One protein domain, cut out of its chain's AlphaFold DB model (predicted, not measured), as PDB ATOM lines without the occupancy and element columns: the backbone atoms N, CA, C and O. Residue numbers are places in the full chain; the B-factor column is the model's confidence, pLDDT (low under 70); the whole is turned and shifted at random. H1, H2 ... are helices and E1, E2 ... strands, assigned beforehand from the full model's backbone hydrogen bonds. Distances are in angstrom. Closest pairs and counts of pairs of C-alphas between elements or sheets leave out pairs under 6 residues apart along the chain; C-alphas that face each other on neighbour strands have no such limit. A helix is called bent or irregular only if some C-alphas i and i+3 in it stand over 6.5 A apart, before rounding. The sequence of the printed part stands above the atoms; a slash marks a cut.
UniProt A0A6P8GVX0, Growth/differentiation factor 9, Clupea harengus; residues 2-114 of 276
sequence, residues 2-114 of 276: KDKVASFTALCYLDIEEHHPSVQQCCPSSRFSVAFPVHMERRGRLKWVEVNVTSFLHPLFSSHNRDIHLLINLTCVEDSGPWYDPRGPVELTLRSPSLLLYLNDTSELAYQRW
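AT A GLANCE: This is residues 2 to 114 of the 276 residues of the protein "Growth/differentiation factor 9" of Clupea harengus (UniProt A0A6P8GVX0). A long, narrow, twisted sheet is the main part: E2, E1 and E3 run side by side as three long strands, with the tiny E4 at one edge. The short helix H1 is over one face of this sheet at E2, and a free tail, residues 103 to 114, sticks out with H2 in it. The printed part has 113 residues, with E1, E2, H1, E3, E4 and H2 along it; the sheet's order is E2, E1, E3, E4, antiparallel throughout. The class is mixed, helices and strands, with under half of the residues in named elements. The whole is loose and flat, with a radius of gyration of the C-alphas of 19.4 A and spans of 60 by 46 by 23 A.

HOW THE PARTS SIT: Start with E1, residues 7 to 19, an inner strand, and E2, residues 31 to 41, an edge strand: they form an antiparallel hairpin, where you find N 10 and O 38 at 2.9 A. On the other side of E1 look for E3, residues 69 to 78, antiparallel at 159 degrees, with N 13 and O 75 at 2.7 A. E3 forms a hairpin with E4, residues 87 to 89; the C-alphas of 77 and 89 face each other at 5.0 A, but no backbone N and O pair across them is within hydrogen-bond range. H1, residues 54 to 63, is on the sheet at a height of 10.3 A, slantwise to E2 at 35 degrees on the local plane, which is fitted to just 6 C-alphas. It lies over E2, where 4 of its C-alphas fall, against 2 on E1; its closest C-alphas to E2 are those of Phe 56 and Phe 32, 6.4 A apart. E2, H1 and E3 make a split strand-helix-strand unit, two strands running the same way with E1 between them, and its crossover is right-handed. H2, residues 108 to 113, is not on the sheet and is apart from H1. Its O i to N i+4 pairs are each within hydrogen-bond range; in H1, 4 of 6 are.

IN THESE COORDINATES: Find C-alpha 7 at (147.589, 168.423, 209.744); E1 runs 35.9 A from there to C-alpha 19. E2 covers 30.3 A and bends by 52 degrees at residue 37. H1 spans 14.3 A and is only just irregular, C-alphas 56 and 59 being 6.52 A apart. E3 covers 30.0 A, E4 6.9 A. H2 ends at C-alpha 113, (133.676, 180.652, 165.532), after 9.2 A.

THE WHOLE: Look to Trp 83 and Gln 112 for the C-alphas farthest apart, 62.5 A. The printed part has no cut; the links E1 to E2, E2 to H1 and E4 to H2 are long. Mean pLDDT of the printed part is 72.4, and 43 residues are under 70, among them 20 to 29, 79 to 89 and 108 to 114.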
ATOM      1  N   LYS A   2     162.713 167.368 212.841       38.00
ATOM      2  CA  LYS A   2     161.726 167.813 211.844       38.00
ATOM      3  C   LYS A   2     160.454 168.191 212.601       38.00
ATOM      4  O   LYS A   2     159.840 167.304 213.192       38.00
ATOM      5  N   ASP A   3     160.085 169.466 212.586       41.09
ATOM      6  CA  ASP A   3     158.786 169.914 213.079       41.09
ATOM      7  C   ASP A   3     157.691 169.230 212.255       41.09
ATOM      8  O   ASP A   3     157.515 169.498 211.066       41.09
ATOM      9  N   LYS A   4     156.982 168.277 212.868       45.03
ATOM     10  CA  LYS A   4     155.760 167.719 212.288       45.03
ATOM     11  C   LYS A   4     154.717 168.832 212.304       45.03
ATOM     12  O   LYS A   4     154.156 169.139 213.353       45.03
ATOM     13  N   VAL A   5     154.467 169.440 211.148       53.75
ATOM     14  CA  VAL A   5     153.288 170.286 210.944       53.75
ATOM     15  C   VAL A   5     152.067 169.414 211.229       53.75
ATOM     16  O   VAL A   5     151.854 168.410 210.555       53.75
ATOM     17  N   ALA A   6     151.308 169.745 212.272       65.00
ATOM     18  CA  ALA A   6     150.077 169.036 212.585       65.00
ATOM     19  C   ALA A   6     149.029 169.377 211.514       65.00
ATOM     20  O   ALA A   6     148.553 170.515 211.438       65.00
ATOM     21  N   SER A   7     148.719 168.400 210.665       71.94
ATOM     22  CA  SER A   7     147.589 168.423 209.744       71.94
ATOM     23  C   SER A   7     146.420 167.638 210.329       71.94
ATOM     24  O   SER A   7     146.621 166.673 211.066       71.94
ATOM     25  N   PHE A   8     145.201 168.057 210.010       76.25
ATOM     26  CA  PHE A   8     143.977 167.383 210.432       76.25
ATOM     27  C   PHE A   8     142.945 167.426 209.307       76.25
ATOM     28  O   PHE A   8     143.004 168.284 208.424       76.25
ATOM     29  N   THR A   9     141.997 166.495 209.336       80.44
ATOM     30  CA  THR A   9     140.856 166.504 208.419       80.44
ATOM     31  C   THR A   9     139.674 167.119 209.146       80.44
ATOM     32  O   THR A   9     139.366 166.733 210.270       80.44
ATOM     33  N   ALA A  10     139.040 168.103 208.523       83.62
ATOM     34  CA  ALA A  10     137.802 168.686 209.005       83.62
ATOM     35  C   ALA A  10     136.658 168.265 208.088       83.62
ATOM     36  O   ALA A  10     136.812 168.270 206.867       83.62
ATOM     37  N   LEU A  11     135.513 167.917 208.661       86.56
ATOM     38  CA  LEU A  11     134.285 167.728 207.906       86.56
ATOM     39  C   LEU A  11     133.561 169.071 207.831       86.56
ATOM     40  O   LEU A  11     133.171 169.626 208.861       86.56
ATOM     41  N   CYS A  12     133.427 169.606 206.622       87.44
ATOM     42  CA  CYS A  12     132.809 170.898 206.374       87.44
ATOM     43  C   CYS A  12     131.406 170.738 205.793       87.44
ATOM     44  O   CYS A  12     131.187 169.887 204.936       87.44
ATOM     45  N   TYR A  13     130.481 171.581 206.234       88.44
ATOM     46  CA  TYR A  13     129.105 171.675 205.767       88.44
ATOM     47  C   TYR A  13     128.899 173.052 205.145       88.44
ATOM     48  O   TYR A  13     129.033 174.068 205.831       88.44
ATOM     49  N   LEU A  14     128.596 173.070 203.849       89.31
ATOM     50  CA  LEU A  14     128.197 174.262 203.111       89.31
ATOM     51  C   LEU A  14     126.683 174.263 202.961       89.31
ATOM     52  O   LEU A  14     126.118 173.296 202.454       89.31
ATOM     53  N   ASP A  15     126.066 175.360 203.367       88.81
ATOM     54  CA  ASP A  15     124.635 175.592 203.290       88.81
ATOM     55  C   ASP A  15     124.373 176.893 202.527       88.81
ATOM     56  O   ASP A  15     124.953 177.934 202.845       88.81
ATOM     57  N   ILE A  16     123.549 176.812 201.487       88.62
ATOM     58  CA  ILE A  16     123.214 177.918 200.595       88.62
ATOM     59  C   ILE A  16     121.701 178.088 200.610       88.62
ATOM     60  O   ILE A  16     120.962 177.153 200.293       88.62
ATOM     61  N   GLU A  17     121.255 179.290 200.953       86.12
ATOM     62  CA  GLU A  17     119.845 179.668 200.969       86.12
ATOM     63  C   GLU A  17     119.622 180.905 200.096       86.12
ATOM     64  O   GLU A  17     120.413 181.850 200.101       86.12
ATOM     65  N   GLU A  18     118.526 180.910 199.342       83.81
ATOM     66  CA  GLU A  18     118.081 182.101 198.624       83.81
ATOM     67  C   GLU A  18     117.415 183.090 199.592       83.81
ATOM     68  O   GLU A  18     116.461 182.761 200.302       83.81
ATOM     69  N   HIS A  19     117.910 184.326 199.613       76.19
ATOM     70  CA  HIS A  19     117.391 185.393 200.453       76.19
ATOM     71  C   HIS A  19     116.447 186.300 199.660       76.19
ATOM     72  O   HIS A  19     116.874 187.018 198.758       76.19
ATOM     73  N   HIS A  20     115.161 186.304 200.024       69.94
ATOM     74  CA  HIS A  20     114.141 187.138 199.386       69.94
ATOM     75  C   HIS A  20     113.938 188.445 200.188       69.94
ATOM     76  O   HIS A  20     113.413 188.389 201.302       69.94
ATOM     77  N   PRO A  21     114.294 189.637 199.661       57.19
ATOM     78  CA  PRO A  21     114.246 190.884 200.438       57.19
ATOM     79  C   PRO A  21     112.831 191.439 200.676       57.19
ATOM     80  O   PRO A  21     112.676 192.467 201.333       57.19
ATOM     81  N   SER A  22     111.782 190.831 200.110       52.84
ATOM     82  CA  SER A  22     110.418 191.361 200.219       52.84
ATOM     83  C   SER A  22     109.324 190.298 200.073       52.84
ATOM     84  O   SER A  22     109.305 189.523 199.118       52.84
ATOM     85  N   VAL A  23     108.396 190.358 201.036       48.22
ATOM     86  CA  VAL A  23     107.065 189.733 201.131       48.22
ATOM     87  C   VAL A  23     107.016 188.220 201.388       48.22
ATOM     88  O   VAL A  23     107.110 187.389 200.494       48.22
ATOM     89  N   GLN A  24     106.790 187.908 202.667       52.16
ATOM     90  CA  GLN A  24     105.866 186.895 203.188       52.16
ATOM     91  C   GLN A  24     105.486 185.754 202.223       52.16
ATOM     92  O   GLN A  24     104.486 185.802 201.517       52.16
ATOM     93  N   GLN A  25     106.302 184.701 202.284       56.66
ATOM     94  CA  GLN A  25     105.885 183.298 202.311       56.66
ATOM     95  C   GLN A  25     104.865 182.866 201.245       56.66
ATOM     96  O   GLN A  25     103.708 182.601 201.555       56.66
ATOM     97  N   CYS A  26     105.334 182.697 200.005       48.94
ATOM     98  CA  CYS A  26     104.577 181.982 198.968       48.94
ATOM     99  C   CYS A  26     105.311 180.782 198.344       48.94
ATOM    100  O   CYS A  26     104.649 179.952 197.729       48.94
ATOM    101  N   CYS A  27     106.624 180.615 198.538       54.31
ATOM    102  CA  CYS A  27     107.362 179.453 198.024       54.31
ATOM    103  C   CYS A  27     108.323 178.908 199.094       54.31
ATOM    104  O   CYS A  27     108.860 179.707 199.865       54.31
ATOM    105  N   PRO A  28     108.557 177.582 199.173       56.25
ATOM    106  CA  PRO A  28     109.625 177.045 200.009       56.25
ATOM    107  C   PRO A  28     110.951 177.638 199.527       56.25
ATOM    108  O   PRO A  28     111.284 177.516 198.348       56.25
ATOM    109  N   SER A  29     111.675 178.314 200.421       61.78
ATOM    110  CA  SER A  29     113.022 178.802 200.145       61.78
ATOM    111  C   SER A  29     113.866 177.623 199.678       61.78
ATOM    112  O   SER A  29     113.969 176.600 200.362       61.78
ATOM    113  N   SER A  30     114.408 177.736 198.468       70.62
ATOM    114  CA  SER A  30     115.294 176.710 197.951       70.62
ATOM    115  C   SER A  30     116.549 176.701 198.826       70.62
ATOM    116  O   SER A  30     117.161 177.740 199.089       70.62
ATOM    117  N   ARG A  31     116.902 175.517 199.327       83.62
ATOM    118  CA  ARG A  31     118.058 175.306 200.196       83.62
ATOM    119  C   ARG A  31     118.921 174.197 199.627       83.62
ATOM    120  O   ARG A  31     118.411 173.146 199.238       83.62
ATOM    121  N   PHE A  32     120.224 174.429 199.601       86.56
ATOM    122  CA  PHE A  32     121.217 173.449 199.194       86.56
ATOM    123  C   PHE A  32     122.225 173.253 200.315       86.56
ATOM    124  O   PHE A  32     122.864 174.208 200.744       86.56
ATOM    125  N   SER A  33     122.394 172.009 200.753       88.00
ATOM    126  CA  SER A  33     123.357 171.659 201.793       88.00
ATOM    127  C   SER A  33     124.235 170.508 201.315       88.00
ATOM    128  O   SER A  33     123.731 169.506 200.806       88.00
ATOM    129  N   VAL A  34     125.549 170.626 201.492       89.31
ATOM    130  CA  VAL A  34     126.510 169.575 201.137       89.31
ATOM    131  C   VAL A  34     127.621 169.482 202.172       89.31
ATOM    132  O   VAL A  34     128.110 170.493 202.672       89.31
ATOM    133  N   ALA A  35     128.023 168.250 202.485       89.56
ATOM    134  CA  ALA A  35     129.150 167.964 203.359       89.56
ATOM    135  C   ALA A  35     130.358 167.499 202.538       89.56
ATOM    136  O   ALA A  35     130.213 166.682 201.627       89.56
ATOM    137  N   PHE A  36     131.550 167.991 202.863       84.88
ATOM    138  CA  PHE A  36     132.795 167.588 202.216       84.88
ATOM    139  C   PHE A  36     133.972 167.605 203.202       84.88
ATOM    140  O   PHE A  36     134.076 168.507 204.038       84.88
ATOM    141  N   PRO A  37     134.880 166.618 203.132       84.06
ATOM    142  CA  PRO A  37     136.082 166.607 203.951       84.06
ATOM    143  C   PRO A  37     137.130 167.580 203.391       84.06
ATOM    144  O   PRO A  37     137.400 167.601 202.190       84.06
ATOM    145  N   VAL A  38     137.768 168.356 204.263       81.12
ATOM    146  CA  VAL A  38     138.843 169.295 203.922       81.12
ATOM    147  C   VAL A  38     140.080 168.978 204.747       81.12
ATOM    148  O   VAL A  38     140.048 168.952 205.976       81.12
ATOM    149  N   HIS A  39     141.206 168.772 204.067       81.69
ATOM    150  CA  HIS A  39     142.489 168.563 204.727       81.69
ATOM    151  C   HIS A  39     143.144 169.905 205.085       81.69
ATOM    152  O   HIS A  39     143.663 170.624 204.219       81.69
ATOM    153  N   MET A  40     143.156 170.215 206.377       73.31
ATOM    154  CA  MET A  40     143.637 171.464 206.959       73.31
ATOM    155  C   MET A  40     145.072 171.317 207.482       73.31
ATOM    156  O   MET A  40     145.471 170.285 208.022       73.31
ATOM    157  N   GLU A  41     145.870 172.373 207.332       71.69
ATOM    158  CA  GLU A  41     147.227 172.473 207.880       71.69
ATOM    159  C   GLU A  41     147.269 173.637 208.872       71.69
ATOM    160  O   GLU A  41     146.899 174.755 208.522       71.69
ATOM    161  N   ARG A  42     147.748 173.410 210.108       65.00
ATOM    162  CA  ARG A  42     147.764 174.450 211.161       65.00
ATOM    163  C   ARG A  42     148.616 175.680 210.835       65.00
ATOM    164  O   ARG A  42     148.506 176.690 211.525       65.00
ATOM    165  N   ARG A  43     149.508 175.607 209.843       58.53
ATOM    166  CA  ARG A  43     150.424 176.700 209.510       58.53
ATOM    167  C   ARG A  43     150.540 176.873 207.996       58.53
ATOM    168  O   ARG A  43     151.471 176.379 207.379       58.53
ATOM    169  N   GLY A  44     149.598 177.641 207.448       59.38
ATOM    170  CA  GLY A  44     149.823 178.503 206.288       59.38
ATOM    171  C   GLY A  44     149.742 177.851 204.910       59.38
ATOM    172  O   GLY A  44     150.764 177.466 204.353       59.38
ATOM    173  N   ARG A  45     148.539 177.878 204.323       61.69
ATOM    174  CA  ARG A  45     148.246 178.176 202.904       61.69
ATOM    175  C   ARG A  45     146.729 178.301 202.742       61.69
ATOM    176  O   ARG A  45     145.989 177.487 203.287       61.69
ATOM    177  N   LEU A  46     146.275 179.311 202.000       68.19
ATOM    178  CA  LEU A  46     144.882 179.398 201.555       68.19
ATOM    179  C   LEU A  46     144.601 178.186 200.655       68.19
ATOM    180  O   LEU A  46     145.335 177.959 199.693       68.19
ATOM    181  N   LYS A  47     143.579 177.392 200.985       72.88
ATOM    182  CA  LYS A  47     143.116 176.276 200.153       72.88
ATOM    183  C   LYS A  47     141.767 176.634 199.557       72.88
ATOM    184  O   LYS A  47     140.851 177.012 200.282       72.88
ATOM    185  N   TRP A  48     141.671 176.507 198.241       77.38
ATOM    186  CA  TRP A  48     140.417 176.651 197.520       77.38
ATOM    187  C   TRP A  48     139.655 175.333 197.556       77.38
ATOM    188  O   TRP A  48     140.251 174.259 197.451       77.38
ATOM    189  N   VAL A  49     138.341 175.436 197.716       80.81
ATOM    190  CA  VAL A  49     137.422 174.308 197.612       80.81
ATOM    191  C   VAL A  49     136.382 174.677 196.572       80.81
ATOM    192  O   VAL A  49     135.744 175.723 196.672       80.81
ATOM    193  N   GLU A  50     136.230 173.817 195.573       86.56
ATOM    194  CA  GLU A  50     135.205 173.954 194.548       86.56
ATOM    195  C   GLU A  50     134.029 173.052 194.901       86.56
ATOM    196  O   GLU A  50     134.199 171.865 195.188       86.56
ATOM    197  N   VAL A  51     132.825 173.620 194.882       85.88
ATOM    198  CA  VAL A  51     131.587 172.891 195.150       85.88
ATOM    199  C   VAL A  51     130.649 173.081 193.973       85.88
ATOM    200  O   VAL A  51     130.358 174.207 193.567       85.88
ATOM    201  N   ASN A  52     130.164 171.969 193.424       86.75
ATOM    202  CA  ASN A  52     129.187 172.009 192.350       86.75
ATOM    203  C   ASN A  52     127.807 172.371 192.915       86.75
ATOM    204  O   ASN A  52     127.183 171.579 193.619       86.75
ATOM    205  N   VAL A  53     127.345 173.569 192.568       88.25
ATOM    206  CA  VAL A  53     126.040 174.128 192.951       88.25
ATOM    207  C   VAL A  53     125.090 174.251 191.752       88.25
ATOM    208  O   VAL A  53     124.051 174.901 191.840       88.25
ATOM    209  N   THR A  54     125.422 173.639 190.608       88.75
ATOM    210  CA  THR A  54     124.664 173.781 189.356       88.75
ATOM    211  C   THR A  54     123.209 173.342 189.506       88.75
ATOM    212  O   THR A  54     122.319 174.044 189.037       88.75
ATOM    213  N   SER A  55     122.941 172.225 190.188       86.88
ATOM    214  CA  SER A  55     121.572 171.723 190.396       86.88
ATOM    215  C   SER A  55     120.696 172.676 191.214       86.88
ATOM    216  O   SER A  55     119.484 172.696 191.023       86.88
ATOM    217  N   PHE A  56     121.309 173.466 192.097       86.75
ATOM    218  CA  PHE A  56     120.629 174.462 192.916       86.75
ATOM    219  C   PHE A  56     120.408 175.773 192.155       86.75
ATOM    220  O   PHE A  56     119.305 176.308 192.151       86.75
ATOM    221  N   LEU A  57     121.434 176.271 191.461       86.88
ATOM    222  CA  LEU A  57     121.362 177.571 190.788       86.88
ATOM    223  C   LEU A  57     120.602 177.536 189.459       86.88
ATOM    224  O   LEU A  57     119.980 178.524 189.082       86.88
ATOM    225  N   HIS A  58     120.625 176.413 188.740       85.69
ATOM    226  CA  HIS A  58     119.944 176.286 187.451       85.69
ATOM    227  C   HIS A  58     118.436 176.620 187.504       85.69
ATOM    228  O   HIS A  58     117.983 177.414 186.673       85.69
ATOM    229  N   PRO A  59     117.630 176.072 188.439       82.81
ATOM    230  CA  PRO A  59     116.223 176.456 188.548       82.81
ATOM    231  C   PRO A  59     116.044 177.924 188.955       82.81
ATOM    232  O   PRO A  59     115.126 178.558 188.444       82.81
ATOM    233  N   LEU A  60     116.936 178.484 189.780       80.44
ATOM    234  CA  LEU A  60     116.877 179.884 190.219       80.44
ATOM    235  C   LEU A  60     117.110 180.878 189.076       80.44
ATOM    236  O   LEU A  60     116.362 181.842 188.928       80.44
ATOM    237  N   PHE A  61     118.091 180.608 188.211       79.31
ATOM    238  CA  PHE A  61     118.311 181.406 186.999       79.31
ATOM    239  C   PHE A  61     117.171 181.272 185.987       79.31
ATOM    240  O   PHE A  61     116.941 182.177 185.191       79.31
ATOM    241  N   SER A  62     116.460 180.142 186.003       72.56
ATOM    242  CA  SER A  62     115.323 179.910 185.107       72.56
ATOM    243  C   SER A  62     114.044 180.598 185.597       72.56
ATOM    244  O   SER A  62     113.186 180.933 184.781       72.56
ATOM    245  N   SER A  63     113.884 180.782 186.913       66.38
ATOM    246  CA  SER A  63     112.672 181.344 187.517       66.38
ATOM    247  C   SER A  63     112.717 182.863 187.691       66.38
ATOM    248  O   SER A  63     111.664 183.504 187.636       66.38
ATOM    249  N   HIS A  64     113.900 183.454 187.882       62.59
ATOM    250  CA  HIS A  64     114.045 184.877 188.189       62.59
ATOM    251  C   HIS A  64     114.753 185.669 187.086       62.59
ATOM    252  O   HIS A  64     115.835 185.327 186.632       62.59
ATOM    253  N   ASN A  65     114.158 186.812 186.730       56.53
ATOM    254  CA  ASN A  65     114.747 187.854 185.875       56.53
ATOM    255  C   ASN A  65     115.306 189.025 186.722       56.53
ATOM    256  O   ASN A  65     115.208 190.189 186.335       56.53
ATOM    257  N   ARG A  66     115.776 188.744 187.945       66.44
ATOM    258  CA  ARG A  66     116.177 189.743 188.956       66.44
ATOM    259  C   ARG A  66     117.460 189.330 189.672       66.44
ATOM    260  O   ARG A  66     117.867 188.177 189.576       66.44
ATOM    261  N   ASP A  67     118.032 190.272 190.420       73.06
ATOM    262  CA  ASP A  67     119.163 190.046 191.320       73.06
ATOM    263  C   ASP A  67     118.844 188.934 192.330       73.06
ATOM    264  O   ASP A  67     117.871 189.016 193.085       73.06
ATOM    265  N   ILE A  68     119.669 187.884 192.324       78.44
ATOM    266  CA  ILE A  68     119.554 186.736 193.226       78.44
ATOM    267  C   ILE A  68     120.510 186.968 194.396       78.44
ATOM    268  O   ILE A  68     121.729 187.003 194.218       78.44
ATOM    269  N   HIS A  69     119.966 187.110 195.603       82.12
ATOM    270  CA  HIS A  69     120.759 187.222 196.823       82.12
ATOM    271  C   HIS A  69     120.876 185.852 197.486       82.12
ATOM    272  O   HIS A  69     119.870 185.232 197.819       82.12
ATOM    273  N   LEU A  70     122.104 185.382 197.691       84.62
ATOM    274  CA  LEU A  70     122.380 184.095 198.327       84.62
ATOM    275  C   LEU A  70     123.031 184.312 199.693       84.62
ATOM    276  O   LEU A  70     123.973 185.095 199.823       84.62
ATOM    277  N   LEU A  71     122.547 183.588 200.695       86.12
ATOM    278  CA  LEU A  71     123.185 183.449 201.997       86.12
ATOM    279  C   LEU A  71     123.992 182.156 201.998       86.12
ATOM    280  O   LEU A  71     123.466 181.093 201.683       86.12
ATOM    281  N   ILE A  72     125.276 182.263 202.334       87.19
ATOM    282  CA  ILE A  72     126.211 181.141 202.327       87.19
ATOM    283  C   ILE A  72     126.765 180.968 203.735       87.19
ATOM    284  O   ILE A  72     127.469 181.841 204.240       87.19
ATOM    285  N   ASN A  73     126.486 179.817 204.336       87.75
ATOM    286  CA  ASN A  73     127.008 179.418 205.634       87.75
ATOM    287  C   ASN A  73     127.958 178.233 205.457       87.75
ATOM    288  O   ASN A  73     127.588 177.206 204.892       87.75
ATOM    289  N   LEU A  74     129.187 178.365 205.956       87.25
ATOM    290  CA  LEU A  74     130.180 177.295 205.948       87.25
ATOM    291  C   LEU A  74     130.621 177.005 207.378       87.25
ATOM    292  O   LEU A  74     131.114 177.890 208.075       87.25
ATOM    293  N   THR A  75     130.473 175.754 207.799       86.00
ATOM    294  CA  THR A  75     130.896 175.292 209.126       86.00
ATOM    295  C   THR A  75     131.815 174.093 208.976       86.00
ATOM    296  O   THR A  75     131.541 173.220 208.164       86.00
ATOM    297  N   CYS A  76     132.913 174.036 209.727       85.06
ATOM    298  CA  CYS A  76     133.844 172.910 209.689       85.06
ATOM    299  C   CYS A  76     134.081 172.383 211.101       85.06
ATOM    300  O   CYS A  76     134.349 173.158 212.021       85.06
ATOM    301  N   VAL A  77     134.005 171.065 211.259       84.38
ATOM    302  CA  VAL A  77     134.255 170.361 212.522       84.38
ATOM    303  C   VAL A  77     135.503 169.505 212.356       84.38
ATOM    304  O   VAL A  77     135.649 168.820 211.344       84.38
ATOM    305  N   GLU A  78     136.426 169.563 213.315       79.19
ATOM    306  CA  GLU A  78     137.623 168.717 213.303       79.19
ATOM    307  C   GLU A  78     137.222 167.260 213.573       79.19
ATOM    308  O   GLU A  78     136.608 166.961 214.597       79.19
ATOM    309  N   ASP A  79     137.575 166.347 212.666       67.19
ATOM    310  CA  ASP A  79     137.317 164.922 212.861       67.19
ATOM    311  C   ASP A  79     138.398 164.332 213.780       67.19
ATOM    312  O   ASP A  79     139.549 164.130 213.381       67.19
ATOM    313  N   SER A  80     138.045 164.109 215.048       57.53
ATOM    314  CA  SER A  80     138.929 163.536 216.067       57.53
ATOM    315  C   SER A  80     138.715 162.038 216.298       57.53
ATOM    316  O   SER A  80     138.989 161.553 217.390       57.53
ATOM    317  N   GLY A  81     138.298 161.275 215.285       56.44
ATOM    318  CA  GLY A  81     138.265 159.809 215.344       56.44
ATOM    319  C   GLY A  81     137.303 159.219 216.396       56.44
ATOM    320  O   GLY A  81     136.631 159.944 217.124       56.44
ATOM    321  N   PRO A  82     137.211 157.878 216.515       50.91
ATOM    322  CA  PRO A  82     136.089 157.233 217.214       50.91
ATOM    323  C   PRO A  82     136.130 157.299 218.752       50.91
ATOM    324  O   PRO A  82     135.214 156.797 219.393       50.91
ATOM    325  N   TRP A  83     137.202 157.837 219.350       48.25
ATOM    326  CA  TRP A  83     137.487 157.747 220.795       48.25
ATOM    327  C   TRP A  83     137.637 159.102 221.506       48.25
ATOM    328  O   TRP A  83     137.954 159.127 222.694       48.25
ATOM    329  N   TYR A  84     137.408 160.223 220.817       48.75
ATOM    330  CA  TYR A  84     137.469 161.560 221.411       48.75
ATOM    331  C   TYR A  84     136.285 162.410 220.953       48.75
ATOM    332  O   TYR A  84     135.962 162.415 219.766       48.75
ATOM    333  N   ASP A  85     135.677 163.142 221.895       51.75
ATOM    334  CA  ASP A  85     134.605 164.102 221.612       51.75
ATOM    335  C   ASP A  85     135.014 165.069 220.491       51.75
ATOM    336  O   ASP A  85     136.170 165.518 220.479       51.75
ATOM    337  N   PRO A  86     134.087 165.421 219.576       55.47
ATOM    338  CA  PRO A  86     134.348 166.391 218.524       55.47
ATOM    339  C   PRO A  86     134.915 167.671 219.132       55.47
ATOM    340  O   PRO A  86     134.265 168.333 219.948       55.47
ATOM    341  N   ARG A  87     136.141 168.037 218.744       61.81
ATOM    342  CA  ARG A  87     136.651 169.373 219.062       61.81
ATOM    343  C   ARG A  87     135.776 170.397 218.338       61.81
ATOM    344  O   ARG A  87     135.302 170.143 217.232       61.81
ATOM    345  N   GLY A  88     135.520 171.517 219.018       63.12
ATOM    346  CA  GLY A  88     134.606 172.573 218.577       63.12
ATOM    347  C   GLY A  88     134.899 173.128 217.173       63.12
ATOM    348  O   GLY A  88     135.885 172.750 216.541       63.12
ATOM    349  N   PRO A  89     134.036 174.025 216.666       67.06
ATOM    350  CA  PRO A  89     134.123 174.516 215.295       67.06
ATOM    351  C   PRO A  89     135.507 175.097 214.986       67.06
ATOM    352  O   PRO A  89     136.075 175.849 215.779       67.06
ATOM    353  N   VAL A  90     136.043 174.738 213.818       71.88
ATOM    354  CA  VAL A  90     137.311 175.276 213.317       71.88
ATOM    355  C   VAL A  90     137.102 176.749 212.975       71.88
ATOM    356  O   VAL A  90     136.161 177.091 212.262       71.88
ATOM    357  N   GLU A  91     137.977 177.628 213.463       67.50
ATOM    358  CA  GLU A  91     137.925 179.052 213.134       67.50
ATOM    359  C   GLU A  91     138.368 179.264 211.677       67.50
ATOM    360  O   GLU A  91     139.515 178.998 211.308       67.50
ATOM    361  N   LEU A  92     137.434 179.694 210.823       71.31
ATOM    362  CA  LEU A  92     137.658 179.889 209.391       71.31
ATOM    363  C   LEU A  92     137.764 181.380 209.075       71.31
ATOM    364  O   LEU A  92     136.852 182.154 209.351       71.31
ATOM    365  N   THR A  93     138.848 181.777 208.415       70.31
ATOM    366  CA  THR A  93     138.970 183.102 207.799       70.31
ATOM    367  C   THR A  93     138.578 183.003 206.327       70.31
ATOM    368  O   THR A  93     139.384 182.657 205.466       70.31
ATOM    369  N   LEU A  94     137.300 183.258 206.039       70.06
ATOM    370  CA  LEU A  94     136.750 183.170 204.686       70.06
ATOM    371  C   LEU A  94     136.893 184.505 203.950       70.06
ATOM    372  O   LEU A  94     136.591 185.567 204.491       70.06
ATOM    373  N   ARG A  95     137.345 184.443 202.693       75.19
ATOM    374  CA  ARG A  95     137.196 185.547 201.733       75.19
ATOM    375  C   ARG A  95     135.817 185.484 201.078       75.19
ATOM    376  O   ARG A  95     135.159 184.445 201.122       75.19
ATOM    377  N   SER A  96     135.413 186.583 200.440       77.81
ATOM    378  CA  SER A  96     134.192 186.640 199.637       77.81
ATOM    379  C   SER A  96     134.161 185.481 198.627       77.81
ATOM    380  O   SER A  96     135.100 185.354 197.833       77.81
ATOM    381  N   PRO A  97     133.131 184.617 198.659       83.88
ATOM    382  CA  PRO A  97     133.027 183.506 197.726       83.88
ATOM    383  C   PRO A  97     132.836 184.032 196.300       83.88
ATOM    384  O   PRO A  97     132.201 185.061 196.082       83.88
ATOM    385  N   SER A  98     133.404 183.323 195.325       84.44
ATOM    386  CA  SER A  98     133.261 183.636 193.900       84.44
ATOM    387  C   SER A  98     132.439 182.550 193.220       84.44
ATOM    388  O   SER A  98     132.673 181.363 193.450       84.44
ATOM    389  N   LEU A  99     131.487 182.952 192.380       86.25
ATOM    390  CA  LEU A  99     130.700 182.027 191.572       86.25
ATOM    391  C   LEU A  99     131.353 181.867 190.198       86.25
ATOM    392  O   LEU A  99     131.443 182.828 189.437       86.25
ATOM    393  N   LEU A 100     131.792 180.650 189.874       86.81
ATOM    394  CA  LEU A 100     132.320 180.320 188.553       86.81
ATOM    395  C   LEU A 100     131.191 179.791 187.662       86.81
ATOM    396  O   LEU A 100     130.614 178.740 187.940       86.81
ATOM    397  N   LEU A 101     130.875 180.524 186.595       84.62
ATOM    398  CA  LEU A 101     129.815 180.175 185.651       84.62
ATOM    399  C   LEU A 101     130.413 179.637 184.350       84.62
ATOM    400  O   LEU A 101     131.147 180.333 183.653       84.62
ATOM    401  N   TYR A 102     130.043 178.408 184.002       80.38
ATOM    402  CA  TYR A 102     130.325 177.817 182.698       80.38
ATOM    403  C   TYR A 102     129.092 177.989 181.819       80.38
ATOM    404  O   TYR A 102     128.153 177.197 181.885       80.38
ATOM    405  N   LEU A 103     129.073 179.062 181.036       81.75
ATOM    406  CA  LEU A 103     127.967 179.368 180.137       81.75
ATOM    407  C   LEU A 103     128.311 178.891 178.730       81.75
ATOM    408  O   LEU A 103     129.429 179.086 178.253       81.75
ATOM    409  N   ASN A 104     127.337 178.271 178.066       78.81
ATOM    410  CA  ASN A 104     127.439 178.058 176.633       78.81
ATOM    411  C   ASN A 104     127.099 179.376 175.938       78.81
ATOM    412  O   ASN A 104     126.001 179.903 176.121       78.81
ATOM    413  N   ASP A 105     128.037 179.910 175.166       74.12
ATOM    414  CA  ASP A 105     127.807 181.119 174.384       74.12
ATOM    415  C   ASP A 105     126.886 180.765 173.207       74.12
ATOM    416  O   ASP A 105     127.303 180.143 172.231       74.12
ATOM    417  N   THR A 106     125.601 181.098 173.331       74.62
ATOM    418  CA  THR A 106     124.601 180.899 172.271       74.62
ATOM    419  C   THR A 106     124.481 182.116 171.357       74.62
ATOM    420  O   THR A 106     123.528 182.194 170.582       74.62
ATOM    421  N   SER A 107     125.387 183.094 171.460       75.19
ATOM    422  CA  SER A 107     125.381 184.249 170.566       75.19
ATOM    423  C   SER A 107     125.615 183.812 169.120       75.19
ATOM    424  O   SER A 107     126.313 182.832 168.846       75.19
ATOM    425  N   GLU A 108     125.066 184.559 168.159       59.28
ATOM    426  CA  GLU A 108     125.323 184.274 166.741       59.28
ATOM    427  C   GLU A 108     126.825 184.289 166.415       59.28
ATOM    428  O   GLU A 108     127.284 183.501 165.591       59.28
ATOM    429  N   LEU A 109     127.613 185.109 167.120       63.47
ATOM    430  CA  LEU A 109     129.071 185.181 166.982       63.47
ATOM    431  C   LEU A 109     129.778 183.882 167.409       63.47
ATOM    432  O   LEU A 109     130.797 183.525 166.819       63.47
ATOM    433  N   ALA A 110     129.248 183.147 168.392       56.22
ATOM    434  CA  ALA A 110     129.813 181.870 168.828       56.22
ATOM    435  C   ALA A 110     129.634 180.763 167.783       56.22
ATOM    436  O   ALA A 110     130.574 180.014 167.511       56.22
ATOM    437  N   TYR A 111     128.472 180.715 167.123       58.28
ATOM    438  CA  TYR A 111     128.226 179.773 166.028       58.28
ATOM    439  C   TYR A 111     129.113 180.044 164.804       58.28
ATOM    440  O   TYR A 111     129.459 179.106 164.093       58.28
ATOM    441  N   GLN A 112     129.548 181.290 164.584       55.66
ATOM    442  CA  GLN A 112     130.497 181.628 163.514       55.66
ATOM    443  C   GLN A 112     131.951 181.229 163.837       55.66
ATOM    444  O   GLN A 112     132.762 181.079 162.925       55.66
ATOM    445  N   ARG A 113     132.311 181.041 165.119       57.03
ATOM    446  CA  ARG A 113     133.676 180.652 165.532       57.03
ATOM    447  C   ARG A 113     133.982 179.170 165.311       57.03
ATOM    448  O   ARG A 113     135.156 178.797 165.312       57.03
ATOM    449  N   TRP A 114     132.970 178.319 165.146       40.50
ATOM    450  CA  TRP A 114     133.148 176.889 164.884       40.50
ATOM    451  C   TRP A 114     132.793 176.581 163.426       40.50
ATOM    452  O   TRP A 114     131.639 176.750 163.036       40.50
TER     453      TRP A 114